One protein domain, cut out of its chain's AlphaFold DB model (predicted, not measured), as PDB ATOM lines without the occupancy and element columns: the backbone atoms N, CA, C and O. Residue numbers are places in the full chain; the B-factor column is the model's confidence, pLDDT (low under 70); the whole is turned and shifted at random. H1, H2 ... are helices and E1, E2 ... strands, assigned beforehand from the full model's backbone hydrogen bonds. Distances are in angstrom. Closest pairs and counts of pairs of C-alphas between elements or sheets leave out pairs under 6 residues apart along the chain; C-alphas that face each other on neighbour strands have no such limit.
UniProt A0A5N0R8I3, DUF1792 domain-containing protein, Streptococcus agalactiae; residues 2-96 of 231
ATOM      1  N   ASP A   2      19.474 -69.630 320.179       60.34
ATOM      2  CA  ASP A   2      19.048 -68.408 319.472       60.34
ATOM      3  C   ASP A   2      20.147 -67.347 319.304       60.34
ATOM      4  O   ASP A   2      20.249 -66.732 318.249       60.34
ATOM      5  N   PHE A   3      21.034 -67.177 320.293       71.06
ATOM      6  CA  PHE A   3      22.120 -66.190 320.198       71.06
ATOM      7  C   PHE A   3      23.201 -66.569 319.172       71.06
ATOM      8  O   PHE A   3      23.656 -65.721 318.413       71.06
ATOM      9  N   ILE A   4      23.572 -67.850 319.095       66.94
ATOM     10  CA  ILE A   4      24.540 -68.338 318.097       66.94
ATOM     11  C   ILE A   4      23.960 -68.178 316.691       66.94
ATOM     12  O   ILE A   4      24.643 -67.684 315.801       66.94
ATOM     13  N   LEU A   5      22.685 -68.531 316.493       66.19
ATOM     14  CA  LEU A   5      22.007 -68.336 315.210       66.19
ATOM     15  C   LEU A   5      21.940 -66.850 314.819       66.19
ATOM     16  O   LEU A   5      22.172 -66.508 313.661       66.19
ATOM     17  N   TYR A   6      21.679 -65.968 315.786       75.56
ATOM     18  CA  TYR A   6      21.703 -64.523 315.577       75.56
ATOM     19  C   TYR A   6      23.089 -64.024 315.142       75.56
ATOM     20  O   TYR A   6      23.190 -63.278 314.170       75.56
ATOM     21  N   LEU A   7      24.163 -64.471 315.805       77.06
ATOM     22  CA  LEU A   7      25.530 -64.115 315.415       77.06
ATOM     23  C   LEU A   7      25.896 -64.652 314.027       77.06
ATOM     24  O   LEU A   7      26.460 -63.904 313.231       77.06
ATOM     25  N   LYS A   8      25.522 -65.901 313.707       74.19
ATOM     26  CA  LYS A   8      25.685 -66.479 312.362       74.19
ATOM     27  C   LYS A   8      25.038 -65.588 311.301       74.19
ATOM     28  O   LYS A   8      25.669 -65.216 310.314       74.19
ATOM     29  N   LEU A   9      23.779 -65.207 311.519       78.69
ATOM     30  CA  LEU A   9      23.040 -64.360 310.583       78.69
ATOM     31  C   LEU A   9      23.674 -62.968 310.456       78.69
ATOM     32  O   LEU A   9      23.789 -62.451 309.346       78.69
ATOM     33  N   CYS A  10      24.118 -62.376 311.568       85.75
ATOM     34  CA  CYS A  10      24.791 -61.078 311.582       85.75
ATOM     35  C   CYS A  10      26.101 -61.112 310.777       85.75
ATOM     36  O   CYS A  10      26.307 -60.276 309.898       85.75
ATOM     37  N   ASN A  11      26.948 -62.119 311.007       83.12
ATOM     38  CA  ASN A  11      28.211 -62.278 310.284       83.12
ATOM     39  C   ASN A  11      27.991 -62.513 308.792       83.12
ATOM     40  O   ASN A  11      28.591 -61.815 307.979       83.12
ATOM     41  N   ARG A  12      27.068 -63.409 308.430       81.81
ATOM     42  CA  ARG A  12      26.723 -63.654 307.025       81.81
ATOM     43  C   ARG A  12      26.191 -62.390 306.347       81.81
ATOM     44  O   ARG A  12      26.554 -62.090 305.216       81.81
ATOM     45  N   THR A  13      25.392 -61.604 307.071       90.00
ATOM     46  CA  THR A  13      24.919 -60.294 306.601       90.00
ATOM     47  C   THR A  13      26.077 -59.335 306.346       90.00
ATOM     48  O   THR A  13      26.128 -58.707 305.289       90.00
ATOM     49  N   LYS A  14      27.035 -59.246 307.274       91.38
ATOM     50  CA  LYS A  14      28.231 -58.408 307.126       91.38
ATOM     51  C   LYS A  14      29.067 -58.814 305.912       91.38
ATOM     52  O   LYS A  14      29.408 -57.953 305.110       91.38
ATOM     53  N   GLU A  15      29.368 -60.101 305.757       87.25
ATOM     54  CA  GLU A  15      30.162 -60.629 304.638       87.25
ATOM     55  C   GLU A  15      29.520 -60.293 303.288       87.25
ATOM     56  O   GLU A  15      30.159 -59.668 302.441       87.25
ATOM     57  N   THR A  16      28.227 -60.583 303.128       89.25
ATOM     58  CA  THR A  16      27.484 -60.244 301.906       89.25
ATOM     59  C   THR A  16      27.471 -58.734 301.636       89.25
ATOM     60  O   THR A  16      27.593 -58.300 300.491       89.25
ATOM     61  N   ILE A  17      27.363 -57.894 302.672       93.44
ATOM     62  CA  ILE A  17      27.487 -56.440 302.497       93.44
ATOM     63  C   ILE A  17      28.880 -56.085 301.963       93.44
ATOM     64  O   ILE A  17      28.987 -55.299 301.020       93.44
ATOM     65  N   LEU A  18      29.952 -56.639 302.531       91.44
ATOM     66  CA  LEU A  18      31.332 -56.336 302.131       91.44
ATOM     67  C   LEU A  18      31.621 -56.731 300.674       91.44
ATOM     68  O   LEU A  18      32.262 -55.960 299.958       91.44
ATOM     69  N   GLU A  19      31.070 -57.852 300.201       89.62
ATOM     70  CA  GLU A  19      31.170 -58.296 298.801       89.62
ATOM     71  C   GLU A  19      30.597 -57.271 297.805       89.62
ATOM     72  O   GLU A  19      31.121 -57.095 296.701       89.62
ATOM     73  N   HIS A  20      29.543 -56.545 298.193       89.00
ATOM     74  CA  HIS A  20      28.807 -55.650 297.295       89.00
ATOM     75  C   HIS A  20      29.009 -54.147 297.557       89.00
ATOM     76  O   HIS A  20      28.565 -53.325 296.741       89.00
ATOM     77  N   SER A  21      29.660 -53.754 298.656       90.62
ATOM     78  CA  SER A  21      29.654 -52.368 299.169       90.62
ATOM     79  C   SER A  21      30.904 -51.534 298.877       90.62
ATOM     80  O   SER A  21      30.964 -50.371 299.283       90.62
ATOM     81  N   ARG A  22      31.907 -52.066 298.165       89.56
ATOM     82  CA  ARG A  22      33.162 -51.337 297.899       89.56
ATOM     83  C   ARG A  22      32.902 -49.954 297.280       89.56
ATOM     84  O   ARG A  22      32.370 -49.849 296.178       89.56
ATOM     85  N   GLY A  23      33.323 -48.901 297.989       91.88
ATOM     86  CA  GLY A  23      33.188 -47.504 297.554       91.88
ATOM     87  C   GLY A  23      31.757 -46.952 297.572       91.88
ATOM     88  O   GLY A  23      31.505 -45.926 296.944       91.88
ATOM     89  N   LYS A  24      30.818 -47.623 298.249       95.00
ATOM     90  CA  LYS A  24      29.412 -47.215 298.353       95.00
ATOM     91  C   LYS A  24      29.075 -46.767 299.775       95.00
ATOM     92  O   LYS A  24      29.671 -47.235 300.741       95.00
ATOM     93  N   LEU A  25      28.073 -45.898 299.885       96.44
ATOM     94  CA  LEU A  25      27.371 -45.649 301.142       96.44
ATOM     95  C   LEU A  25      26.451 -46.840 301.444       96.44
ATOM     96  O   LEU A  25      25.695 -47.265 300.572       96.44
ATOM     97  N   ILE A  26      26.508 -47.354 302.669       96.69
ATOM     98  CA  ILE A  26      25.691 -48.476 303.134       96.69
ATOM     99  C   ILE A  26      24.556 -47.919 303.993       96.69
ATOM    100  O   ILE A  26      24.796 -47.261 305.004       96.69
ATOM    101  N   LEU A  27      23.315 -48.183 303.592       95.38
ATOM    102  CA  LEU A  27      22.123 -47.825 304.358       95.38
ATOM    103  C   LEU A  27      21.554 -49.094 304.995       95.38
ATOM    104  O   LEU A  27      21.285 -50.065 304.292       95.38
ATOM    105  N   LEU A  28      21.405 -49.092 306.318       94.69
ATOM    106  CA  LEU A  28      20.956 -50.243 307.095       94.69
ATOM    107  C   LEU A  28      19.540 -49.999 307.622       94.69
ATOM    108  O   LEU A  28      19.253 -48.955 308.204       94.69
ATOM    109  N   MET A  29      18.667 -50.987 307.426       91.75
ATOM    110  CA  MET A  29      17.280 -51.008 307.910       91.75
ATOM    111  C   MET A  29      16.971 -52.419 308.436       91.75
ATOM    112  O   MET A  29      16.131 -53.133 307.902       91.75
ATOM    113  N   LEU A  30      17.747 -52.858 309.435       88.69
ATOM    114  CA  LEU A  30      17.797 -54.248 309.928       88.69
ATOM    115  C   LEU A  30      17.467 -54.371 311.428       88.69
ATOM    116  O   LEU A  30      17.926 -55.295 312.103       88.69
ATOM    117  N   GLY A  31      16.704 -53.423 311.980       86.44
ATOM    118  CA  GLY A  31      16.335 -53.423 313.398       86.44
ATOM    119  C   GLY A  31      17.560 -53.401 314.332       86.44
ATOM    120  O   GLY A  31      18.558 -52.756 314.008       86.44
ATOM    121  N   PRO A  32      17.536 -54.103 315.484       86.12
ATOM    122  CA  PRO A  32      18.652 -54.116 316.437       86.12
ATOM    123  C   PRO A  32      20.003 -54.539 315.833       86.12
ATOM    124  O   PRO A  32      21.045 -54.054 316.276       86.12
ATOM    125  N   THR A  33      19.988 -55.391 314.804       88.88
ATOM    126  CA  THR A  33      21.188 -55.864 314.099       88.88
ATOM    127  C   THR A  33      21.920 -54.729 313.381       88.88
ATOM    128  O   THR A  33      23.149 -54.727 313.335       88.88
ATOM    129  N   ALA A  34      21.190 -53.728 312.871       93.06
ATOM    130  CA  ALA A  34      21.771 -52.599 312.143       93.06
ATOM    131  C   ALA A  34      22.789 -51.821 312.989       93.06
ATOM    132  O   ALA A  34      23.821 -51.403 312.470       93.06
ATOM    133  N   LYS A  35      22.539 -51.689 314.297       90.94
ATOM    134  CA  LYS A  35      23.423 -50.964 315.214       90.94
ATOM    135  C   LYS A  35      24.805 -51.608 315.329       90.94
ATOM    136  O   LYS A  35      25.801 -50.899 315.249       90.94
ATOM    137  N   LEU A  36      24.852 -52.932 315.490       91.19
ATOM    138  CA  LEU A  36      26.112 -53.680 315.577       91.19
ATOM    139  C   LEU A  36      26.846 -53.672 314.230       91.19
ATOM    140  O   LEU A  36      28.042 -53.412 314.174       91.19
ATOM    141  N   LEU A  37      26.112 -53.876 313.132       93.69
ATOM    142  CA  LEU A  37      26.692 -53.847 311.789       93.69
ATOM    143  C   LEU A  37      27.269 -52.476 311.423       93.69
ATOM    144  O   LEU A  37      28.313 -52.415 310.781       93.69
ATOM    145  N   ALA A  38      26.616 -51.378 311.814       95.06
ATOM    146  CA  ALA A  38      27.116 -50.032 311.549       95.06
ATOM    147  C   ALA A  38      28.480 -49.788 312.216       95.06
ATOM    148  O   ALA A  38      29.366 -49.204 311.593       95.06
ATOM    149  N   GLU A  39      28.656 -50.263 313.453       94.38
ATOM    150  CA  GLU A  39      29.928 -50.187 314.173       94.38
ATOM    151  C   GLU A  39      31.014 -51.021 313.477       94.38
ATOM    152  O   GLU A  39      32.049 -50.467 313.100       94.38
ATOM    153  N   ASP A  40      30.750 -52.305 313.217       93.69
ATOM    154  CA  ASP A  40      31.679 -53.216 312.536       93.69
ATOM    155  C   ASP A  40      32.130 -52.669 311.171       93.69
ATOM    156  O   ASP A  40      33.321 -52.609 310.859       93.69
ATOM    157  N   LEU A  41      31.177 -52.241 310.339       95.06
ATOM    158  CA  LEU A  41      31.458 -51.712 309.003       95.06
ATOM    159  C   LEU A  41      32.259 -50.406 309.077       95.06
ATOM    160  O   LEU A  41      33.169 -50.201 308.270       95.06
ATOM    161  N   SER A  42      31.967 -49.544 310.057       94.31
ATOM    162  CA  SER A  42      32.731 -48.315 310.278       94.31
ATOM    163  C   SER A  42      34.178 -48.604 310.676       94.31
ATOM    164  O   SER A  42      35.076 -47.904 310.207       94.31
ATOM    165  N   GLN A  43      34.425 -49.615 311.514       93.75
ATOM    166  CA  GLN A  43      35.784 -50.028 311.890       93.75
ATOM    167  C   GLN A  43      36.568 -50.578 310.689       93.75
ATOM    168  O   GLN A  43      37.776 -50.370 310.592       93.75
ATOM    169  N   LEU A  44      35.872 -51.192 309.729       93.31
ATOM    170  CA  LEU A  44      36.433 -51.640 308.451       93.31
ATOM    171  C   LEU A  44      36.583 -50.510 307.410       93.31
ATOM    172  O   LEU A  44      36.975 -50.764 306.273       93.31
ATOM    173  N   GLY A  45      36.290 -49.256 307.775       94.00
ATOM    174  CA  GLY A  45      36.472 -48.086 306.909       94.00
ATOM    175  C   GLY A  45      35.328 -47.828 305.924       94.00
ATOM    176  O   GLY A  45      35.486 -47.022 305.004       94.00
ATOM    177  N   HIS A  46      34.177 -48.479 306.099       95.56
ATOM    178  CA  HIS A  46      32.987 -48.229 305.292       95.56
ATOM    179  C   HIS A  46      32.107 -47.132 305.902       95.56
ATOM    180  O   HIS A  46      32.005 -46.986 307.119       95.56
ATOM    181  N   GLN A  47      31.413 -46.375 305.049       96.38
ATOM    182  CA  GLN A  47      30.360 -45.467 305.503       96.38
ATOM    183  C   GLN A  47      29.051 -46.245 305.634       96.38
ATOM    184  O   GLN A  47      28.477 -46.651 304.623       96.38
ATOM    185  N   ALA A  48      28.580 -46.436 306.867       96.50
ATOM    186  CA  ALA A  48      27.323 -47.110 307.173       96.50
ATOM    187  C   ALA A  48      26.404 -46.207 308.009       96.50
ATOM    188  O   ALA A  48      26.851 -45.576 308.966       96.50
ATOM    189  N   ILE A  49      25.123 -46.137 307.641       95.38
ATOM    190  CA  ILE A  49      24.097 -45.364 308.352       95.38
ATOM    191  C   ILE A  49      22.918 -46.284 308.661       95.38
ATOM    192  O   ILE A  49      22.278 -46.801 307.748       95.38
ATOM    193  N   ASP A  50      22.613 -46.453 309.947       95.00
ATOM    194  CA  ASP A  50      21.358 -47.055 310.402       95.00
ATOM    195  C   ASP A  50      20.226 -46.028 310.277       95.00
ATOM    196  O   ASP A  50      20.218 -45.005 310.964       95.00
ATOM    197  N   LEU A  51      19.294 -46.282 309.357       92.56
ATOM    198  CA  LEU A  51      18.142 -45.416 309.103       92.56
ATOM    199  C   LEU A  51      16.902 -45.821 309.909       92.56
ATOM    200  O   LEU A  51      15.894 -45.108 309.881       92.56
ATOM    201  N   GLY A  52      16.945 -46.952 310.618       87.88
ATOM    202  CA  GLY A  52      15.803 -47.472 311.360       87.88
ATOM    203  C   GLY A  52      14.566 -47.668 310.476       87.88
ATOM    204  O   GLY A  52      14.641 -48.230 309.386       87.88
ATOM    205  N   HIS A  53      13.411 -47.197 310.948       85.94
ATOM    206  CA  HIS A  53      12.106 -47.394 310.303       85.94
ATOM    207  C   HIS A  53      11.718 -46.275 309.316       85.94
ATOM    208  O   HIS A  53      10.533 -45.984 309.155       85.94
ATOM    209  N   ILE A  54      12.687 -45.626 308.653       90.00
ATOM    210  CA  ILE A  54      12.401 -44.486 307.757       90.00
ATOM    211  C   ILE A  54      11.440 -44.832 306.606       90.00
ATOM    212  O   ILE A  54      10.732 -43.955 306.121       90.00
ATOM    213  N   ASP A  55      11.388 -46.099 306.190       87.50
ATOM    214  CA  ASP A  55      10.499 -46.590 305.131       87.50
ATOM    215  C   ASP A  55       9.019 -46.370 305.495       87.50
ATOM    216  O   ASP A  55       8.297 -45.670 304.783       87.50
ATOM    217  N   SER A  56       8.585 -46.853 306.665       89.44
ATOM    218  CA  SER A  56       7.213 -46.647 307.151       89.44
ATOM    219  C   SER A  56       6.888 -45.167 307.371       89.44
ATOM    220  O   SER A  56       5.807 -44.710 306.998       89.44
ATOM    221  N   GLU A  57       7.836 -44.391 307.913       91.69
ATOM    222  CA  GLU A  57       7.664 -42.944 308.125       91.69
ATOM    223  C   GLU A  57       7.472 -42.190 306.798       91.69
ATOM    224  O   GLU A  57       6.619 -41.303 306.688       91.69
ATOM    225  N   TYR A  58       8.218 -42.567 305.756       92.50
ATOM    226  CA  TYR A  58       8.086 -41.968 304.432       92.50
ATOM    227  C   TYR A  58       6.748 -42.310 303.765       92.50
ATOM    228  O   TYR A  58       6.149 -41.465 303.093       92.50
ATOM    229  N   GLU A  59       6.239 -43.525 303.955       93.19
ATOM    230  CA  GLU A  59       4.921 -43.892 303.443       93.19
ATOM    231  C   GLU A  59       3.787 -43.150 304.140       93.19
ATOM    232  O   GLU A  59       2.931 -42.581 303.459       93.19
ATOM    233  N   TRP A  60       3.814 -43.063 305.469       94.88
ATOM    234  CA  TRP A  60       2.844 -42.261 306.214       94.88
ATOM    235  C   TRP A  60       2.870 -40.793 305.800       94.88
ATOM    236  O   TRP A  60       1.806 -40.192 305.627       94.88
ATOM    237  N   PHE A  61       4.057 -40.236 305.550       95.19
ATOM    238  CA  PHE A  61       4.189 -38.894 304.993       95.19
ATOM    239  C   PHE A  61       3.488 -38.765 303.630       95.19
ATOM    240  O   PHE A  61       2.672 -37.860 303.453       95.19
ATOM    241  N   LYS A  62       3.733 -39.690 302.687       96.00
ATOM    242  CA  LYS A  62       3.065 -39.687 301.368       96.00
ATOM    243  C   LYS A  62       1.544 -39.835 301.468       96.00
ATOM    244  O   LYS A  62       0.827 -39.286 300.635       96.00
ATOM    245  N   MET A  63       1.052 -40.565 302.467       95.25
ATOM    246  CA  MET A  63      -0.380 -40.745 302.728       95.25
ATOM    247  C   MET A  63      -1.034 -39.524 303.391       95.25
ATOM    248  O   MET A  63      -2.259 -39.476 303.488       95.25
ATOM    249  N   GLY A  64      -0.248 -38.561 303.885       95.88
ATOM    250  CA  GLY A  64      -0.754 -37.491 304.746       95.88
ATOM    251  C   GLY A  64      -1.303 -38.024 306.072       95.88
ATOM    252  O   GLY A  64      -2.250 -37.461 306.624       95.88
ATOM    253  N   ALA A  65      -0.758 -39.142 306.559       94.19
ATOM    254  CA  ALA A  65      -1.226 -39.769 307.781       94.19
ATOM    255  C   ALA A  65      -0.951 -38.857 308.984       94.19
ATOM    256  O   ALA A  65       0.147 -38.337 309.167       94.19
ATOM    257  N   VAL A  66      -1.967 -38.676 309.826       94.38
ATOM    258  CA  VAL A  66      -1.864 -37.907 311.079       94.38
ATOM    259  C   VAL A  66      -1.538 -38.794 312.286       94.38
ATOM    260  O   VAL A  66      -1.330 -38.300 313.391       94.38
ATOM    261  N   SER A  67      -1.508 -40.111 312.080       92.31
ATOM    262  CA  SER A  67      -1.151 -41.132 313.062       92.31
ATOM    263  C   SER A  67      -0.555 -42.357 312.362       92.31
ATOM    264  O   SER A  67      -0.752 -42.555 311.162       92.31
ATOM    265  N   LYS A  68       0.178 -43.187 313.112       90.50
ATOM    266  CA  LYS A  68       0.808 -44.412 312.602       90.50
ATOM    267  C   LYS A  68      -0.248 -45.483 312.338       90.50
ATOM    268  O   LYS A  68      -0.708 -46.156 313.261       90.50
ATOM    269  N   VAL A  69      -0.659 -45.619 311.083       90.56
ATOM    270  CA  VAL A  69      -1.647 -46.613 310.635       90.56
ATOM    271  C   VAL A  69      -0.959 -47.895 310.168       90.56
ATOM    272  O   VAL A  69       0.152 -47.841 309.645       90.56
ATOM    273  N   LYS A  70      -1.617 -49.046 310.332       88.62
ATOM    274  CA  LYS A  70      -1.106 -50.332 309.839       88.62
ATOM    275  C   LYS A  70      -0.957 -50.287 308.316       88.62
ATOM    276  O   LYS A  70      -1.908 -49.936 307.616       88.62
ATOM    277  N   LEU A  71       0.219 -50.650 307.814       88.38
ATOM    278  CA  LEU A  71       0.464 -50.799 306.382       88.38
ATOM    279  C   LEU A  71       0.079 -52.222 305.961       88.38
ATOM    280  O   LEU A  71       0.478 -53.194 306.593       88.38
ATOM    281  N   SER A  72      -0.719 -52.358 304.902       87.88
ATOM    282  CA  SER A  72      -1.298 -53.651 304.500       87.88
ATOM    283  C   SER A  72      -0.327 -54.588 303.778       87.88
ATOM    284  O   SER A  72      -0.672 -55.733 303.518       87.88
ATOM    285  N   HIS A  73       0.851 -54.106 303.387       85.88
ATOM    286  CA  HIS A  73       1.779 -54.828 302.512       85.88
ATOM    287  C   HIS A  73       3.158 -55.064 303.140       85.88
ATOM    288  O   HIS A  73       4.065 -55.552 302.468       85.88
ATOM    289  N   LYS A  74       3.332 -54.722 304.424       84.00
ATOM    290  CA  LYS A  74       4.575 -54.931 305.171       84.00
ATOM    291  C   LYS A  74       4.324 -55.004 306.677       84.00
ATOM    292  O   LYS A  74       3.301 -54.523 307.163       84.00
ATOM    293  N   HIS A  75       5.301 -55.536 307.410       81.25
ATOM    294  CA  HIS A  75       5.340 -55.410 308.865       81.25
ATOM    295  C   HIS A  75       5.362 -53.932 309.273       81.25
ATOM    296  O   HIS A  75       6.078 -53.119 308.686       81.25
ATOM    297  N   THR A  76       4.598 -53.584 310.305       81.62
ATOM    298  CA  THR A  76       4.603 -52.247 310.905       81.62
ATOM    299  C   THR A  76       4.898 -52.402 312.392       81.62
ATOM    300  O   THR A  76       4.055 -52.916 313.119       81.62
ATOM    301  N   ALA A  77       6.067 -51.949 312.852       76.06
ATOM    302  CA  ALA A  77       6.553 -52.196 314.215       76.06
ATOM    303  C   ALA A  77       5.588 -51.726 315.321       76.06
ATOM    304  O   ALA A  77       5.543 -52.290 316.407       76.06
ATOM    305  N   GLU A  78       4.787 -50.698 315.056       79.56
ATOM    306  CA  GLU A  78       3.803 -50.145 315.990       79.56
ATOM    307  C   GLU A  78       2.515 -50.971 316.082       79.56
ATOM    308  O   GLU A  78       1.710 -50.773 316.991       79.56
ATOM    309  N   HIS A  79       2.335 -51.915 315.161       79.00
ATOM    310  CA  HIS A  79       1.220 -52.847 315.090       79.00
ATOM    311  C   HIS A  79       1.800 -54.263 315.127       79.00
ATOM    312  O   HIS A  79       1.920 -54.913 314.096       79.00
ATOM    313  N   ASN A  80       2.171 -54.719 316.330       64.31
ATOM    314  CA  ASN A  80       2.943 -55.943 316.640       64.31
ATOM    315  C   ASN A  80       2.380 -57.290 316.118       64.31
ATOM    316  O   ASN A  80       2.890 -58.345 316.493       64.31
ATOM    317  N   PHE A  81       1.328 -57.284 315.301       69.62
ATOM    318  CA  PHE A  81       0.714 -58.474 314.727       69.62
ATOM    319  C   PHE A  81       0.778 -58.409 313.198       69.62
ATOM    320  O   PHE A  81       0.087 -57.600 312.566       69.62
ATOM    321  N   ASP A  82       1.574 -59.310 312.618       65.56
ATOM    322  CA  ASP A  82       1.735 -59.526 311.171       65.56
ATOM    323  C   ASP A  82       0.546 -60.270 310.555       65.56
ATOM    324  O   ASP A  82       0.673 -61.286 309.878       65.56
ATOM    325  N   GLU A  83      -0.648 -59.763 310.824       73.75
ATOM    326  CA  GLU A  83      -1.894 -60.286 310.273       73.75
ATOM    327  C   GLU A  83      -2.220 -59.560 308.959       73.75
ATOM    328  O   GLU A  83      -1.992 -58.354 308.844       73.75
ATOM    329  N   ASP A  84      -2.776 -60.270 307.979       76.06
ATOM    330  CA  ASP A  84      -3.291 -59.704 306.721       76.06
ATOM    331  C   ASP A  84      -2.268 -58.942 305.846       76.06
ATOM    332  O   ASP A  84      -2.629 -58.017 305.115       76.06
ATOM    333  N   ILE A  85      -0.985 -59.327 305.884       78.81
ATOM    334  CA  ILE A  85       0.035 -58.766 304.983       78.81
ATOM    335  C   ILE A  85      -0.166 -59.313 303.565       78.81
ATOM    336  O   ILE A  85      -0.036 -60.510 303.315       78.81
ATOM    337  N   THR A  86      -0.430 -58.418 302.616       83.38
ATOM    338  CA  THR A  86      -0.477 -58.733 301.183       83.38
ATOM    339  C   THR A  86       0.841 -58.339 300.529       83.38
ATOM    340  O   THR A  86       1.125 -57.153 300.370       83.38
ATOM    341  N   LEU A  87       1.648 -59.326 300.145       79.00
ATOM    342  CA  LEU A  87       2.902 -59.070 299.441       79.00
ATOM    343  C   LEU A  87       2.623 -58.509 298.043       79.00
ATOM    344  O   LEU A  87       1.750 -58.996 297.325       79.00
ATOM    345  N   ILE A  88       3.371 -57.473 297.670       82.19
ATOM    346  CA  ILE A  88       3.300 -56.856 296.346       82.19
ATOM    347  C   ILE A  88       4.402 -57.476 295.486       82.19
ATOM    348  O   ILE A  88       5.577 -57.388 295.833       82.19
ATOM    349  N   GLU A  89       4.028 -58.081 294.360       83.06
ATOM    350  CA  GLU A  89       4.998 -58.526 293.358       83.06
ATOM    351  C   GLU A  89       5.492 -57.321 292.545       83.06
ATOM    352  O   GLU A  89       4.747 -56.737 291.756       83.06
ATOM    353  N   ASP A  90       6.761 -56.954 292.727       86.62
ATOM    354  CA  ASP A  90       7.427 -55.902 291.961       86.62
ATOM    355  C   ASP A  90       8.733 -56.437 291.359       86.62
ATOM    356  O   ASP A  90       9.771 -56.528 292.013       86.62
ATOM    357  N   ASN A  91       8.690 -56.763 290.065       91.12
ATOM    358  CA  ASN A  91       9.855 -57.258 289.329       91.12
ATOM    359  C   ASN A  91      11.005 -56.239 289.273       91.12
ATOM    360  O   ASN A  91      12.165 -56.631 289.160       91.12
ATOM    361  N   SER A  92      10.715 -54.934 289.308       94.31
ATOM    362  CA  SER A  92      11.754 -53.901 289.326       94.31
ATOM    363  C   SER A  92      12.501 -53.910 290.657       94.31
ATOM    364  O   SER A  92      13.723 -53.772 290.661       94.31
ATOM    365  N   TYR A  93      11.788 -54.099 291.771       88.44
ATOM    366  CA  TYR A  93      12.389 -54.278 293.093       88.44
ATOM    367  C   TYR A  93      13.170 -55.596 293.189       88.44
ATOM    368  O   TYR A  93      14.337 -55.580 293.573       88.44
ATOM    369  N   GLU A  94      12.585 -56.724 292.769       87.81
ATOM    370  CA  GLU A  94      13.252 -58.037 292.845       87.81
ATOM    371  C   GLU A  94      14.573 -58.068 292.063       87.81
ATOM    372  O   GLU A  94      15.561 -58.624 292.537       87.81
ATOM    373  N   ASN A  95      14.641 -57.400 290.906       91.88
ATOM    374  CA  ASN A  95      15.875 -57.294 290.120       91.88
ATOM    375  C   ASN A  95      16.965 -56.418 290.773       91.88
ATOM    376  O   ASN A  95      18.108 -56.431 290.315       91.88
ATOM    377  N   GLN A  96      16.641 -55.641 291.811       93.12
ATOM    378  CA  GLN A  96      17.616 -54.863 292.587       93.12
ATOM    379  C   GLN A  96      18.211 -55.667 293.751       93.12
ATOM    380  O   GLN A  96      19.215 -55.247 294.332       93.12
TER     381      GLN A  96
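This is residues 2 to 96 of the 231 residues of the protein "DUF1792 domain-containing protein" of Streptococcus agalactiae (UniProt A0A5N0R8I3). Two lobes are joined by a thin neck at residues 51 to 53: one lobe has a small two-strand parallel sheet, E1 and E2, with H2 packed on it and the long H1 crossing H2, and the other has H3 with the long loop that follows it. The last stretch, residues 89 to 96 with the short H4, sticks out from the rest. The printed part has 95 residues with four named helices and two named strands in the order H1, E1, H2, E2, H3, H4, and its class is mostly helix. The whole is loose, with a radius of gyration of the C-alphas of 15.7 A and spans of 40, 32 and 27 A.

The sheet is made of E1, residues 26 to 28, and E2, residues 48 to 50; C-alpha 26 is at (25.691, -48.476, 303.134). Between them in the chain comes H2, residues 32 to 43, 18.2 A from first to last C-alpha. H1, residues 2 to 20, is the longest helix at 27.4 A and begins with C-alpha 2 at (19.048, -68.408, 319.472). H3, residues 54 to 63, is 14.2 A long, and H4, residues 91 to 94, ends with C-alpha 94 at (13.252, -58.037, 292.845).

E1 and E2 are parallel neighbours, with 20 degrees between their directions. N 28 and O 49 are 2.8 A apart and N 49 and O 26 are 2.9 A apart, both within hydrogen-bond range. E1, H2 and E2 form a strand-helix-strand unit, two parallel neighbour strands with a helix between them in the chain, and its crossover is right-handed. The closest C-alphas of H2 and E2, those of Ala 38 and Ala 48, are 5.3 A apart; those of H2 and E1, Leu 28 and Ala 34, are 5.6 A apart. H1 touches H2 with residues 10 to 14 alone, closest at the C-alphas of Lys 14 and Leu 37, 6.7 A apart. The two helices run the same way at a steep tilt of 48 degrees. H3 touches no helix and is apart from H1, H2, E1 and H4. In H1 and H3 every O i to N i+4 pair is within hydrogen-bond range; in H2 it is 7 of 8, and H4 is too short for such a pair.

The C-alphas farthest apart, those of Ile 4 and Gly 64, are 42.1 A apart. The printed part has no cut. The link from H3 to H4, 27 residues, is long, and the other links are tight. Residues 89 to 96 stand free. The mean pLDDT of the printed part is 87.4; residue 2, residues 4 to 5 and residues 80 to 82 are under 70.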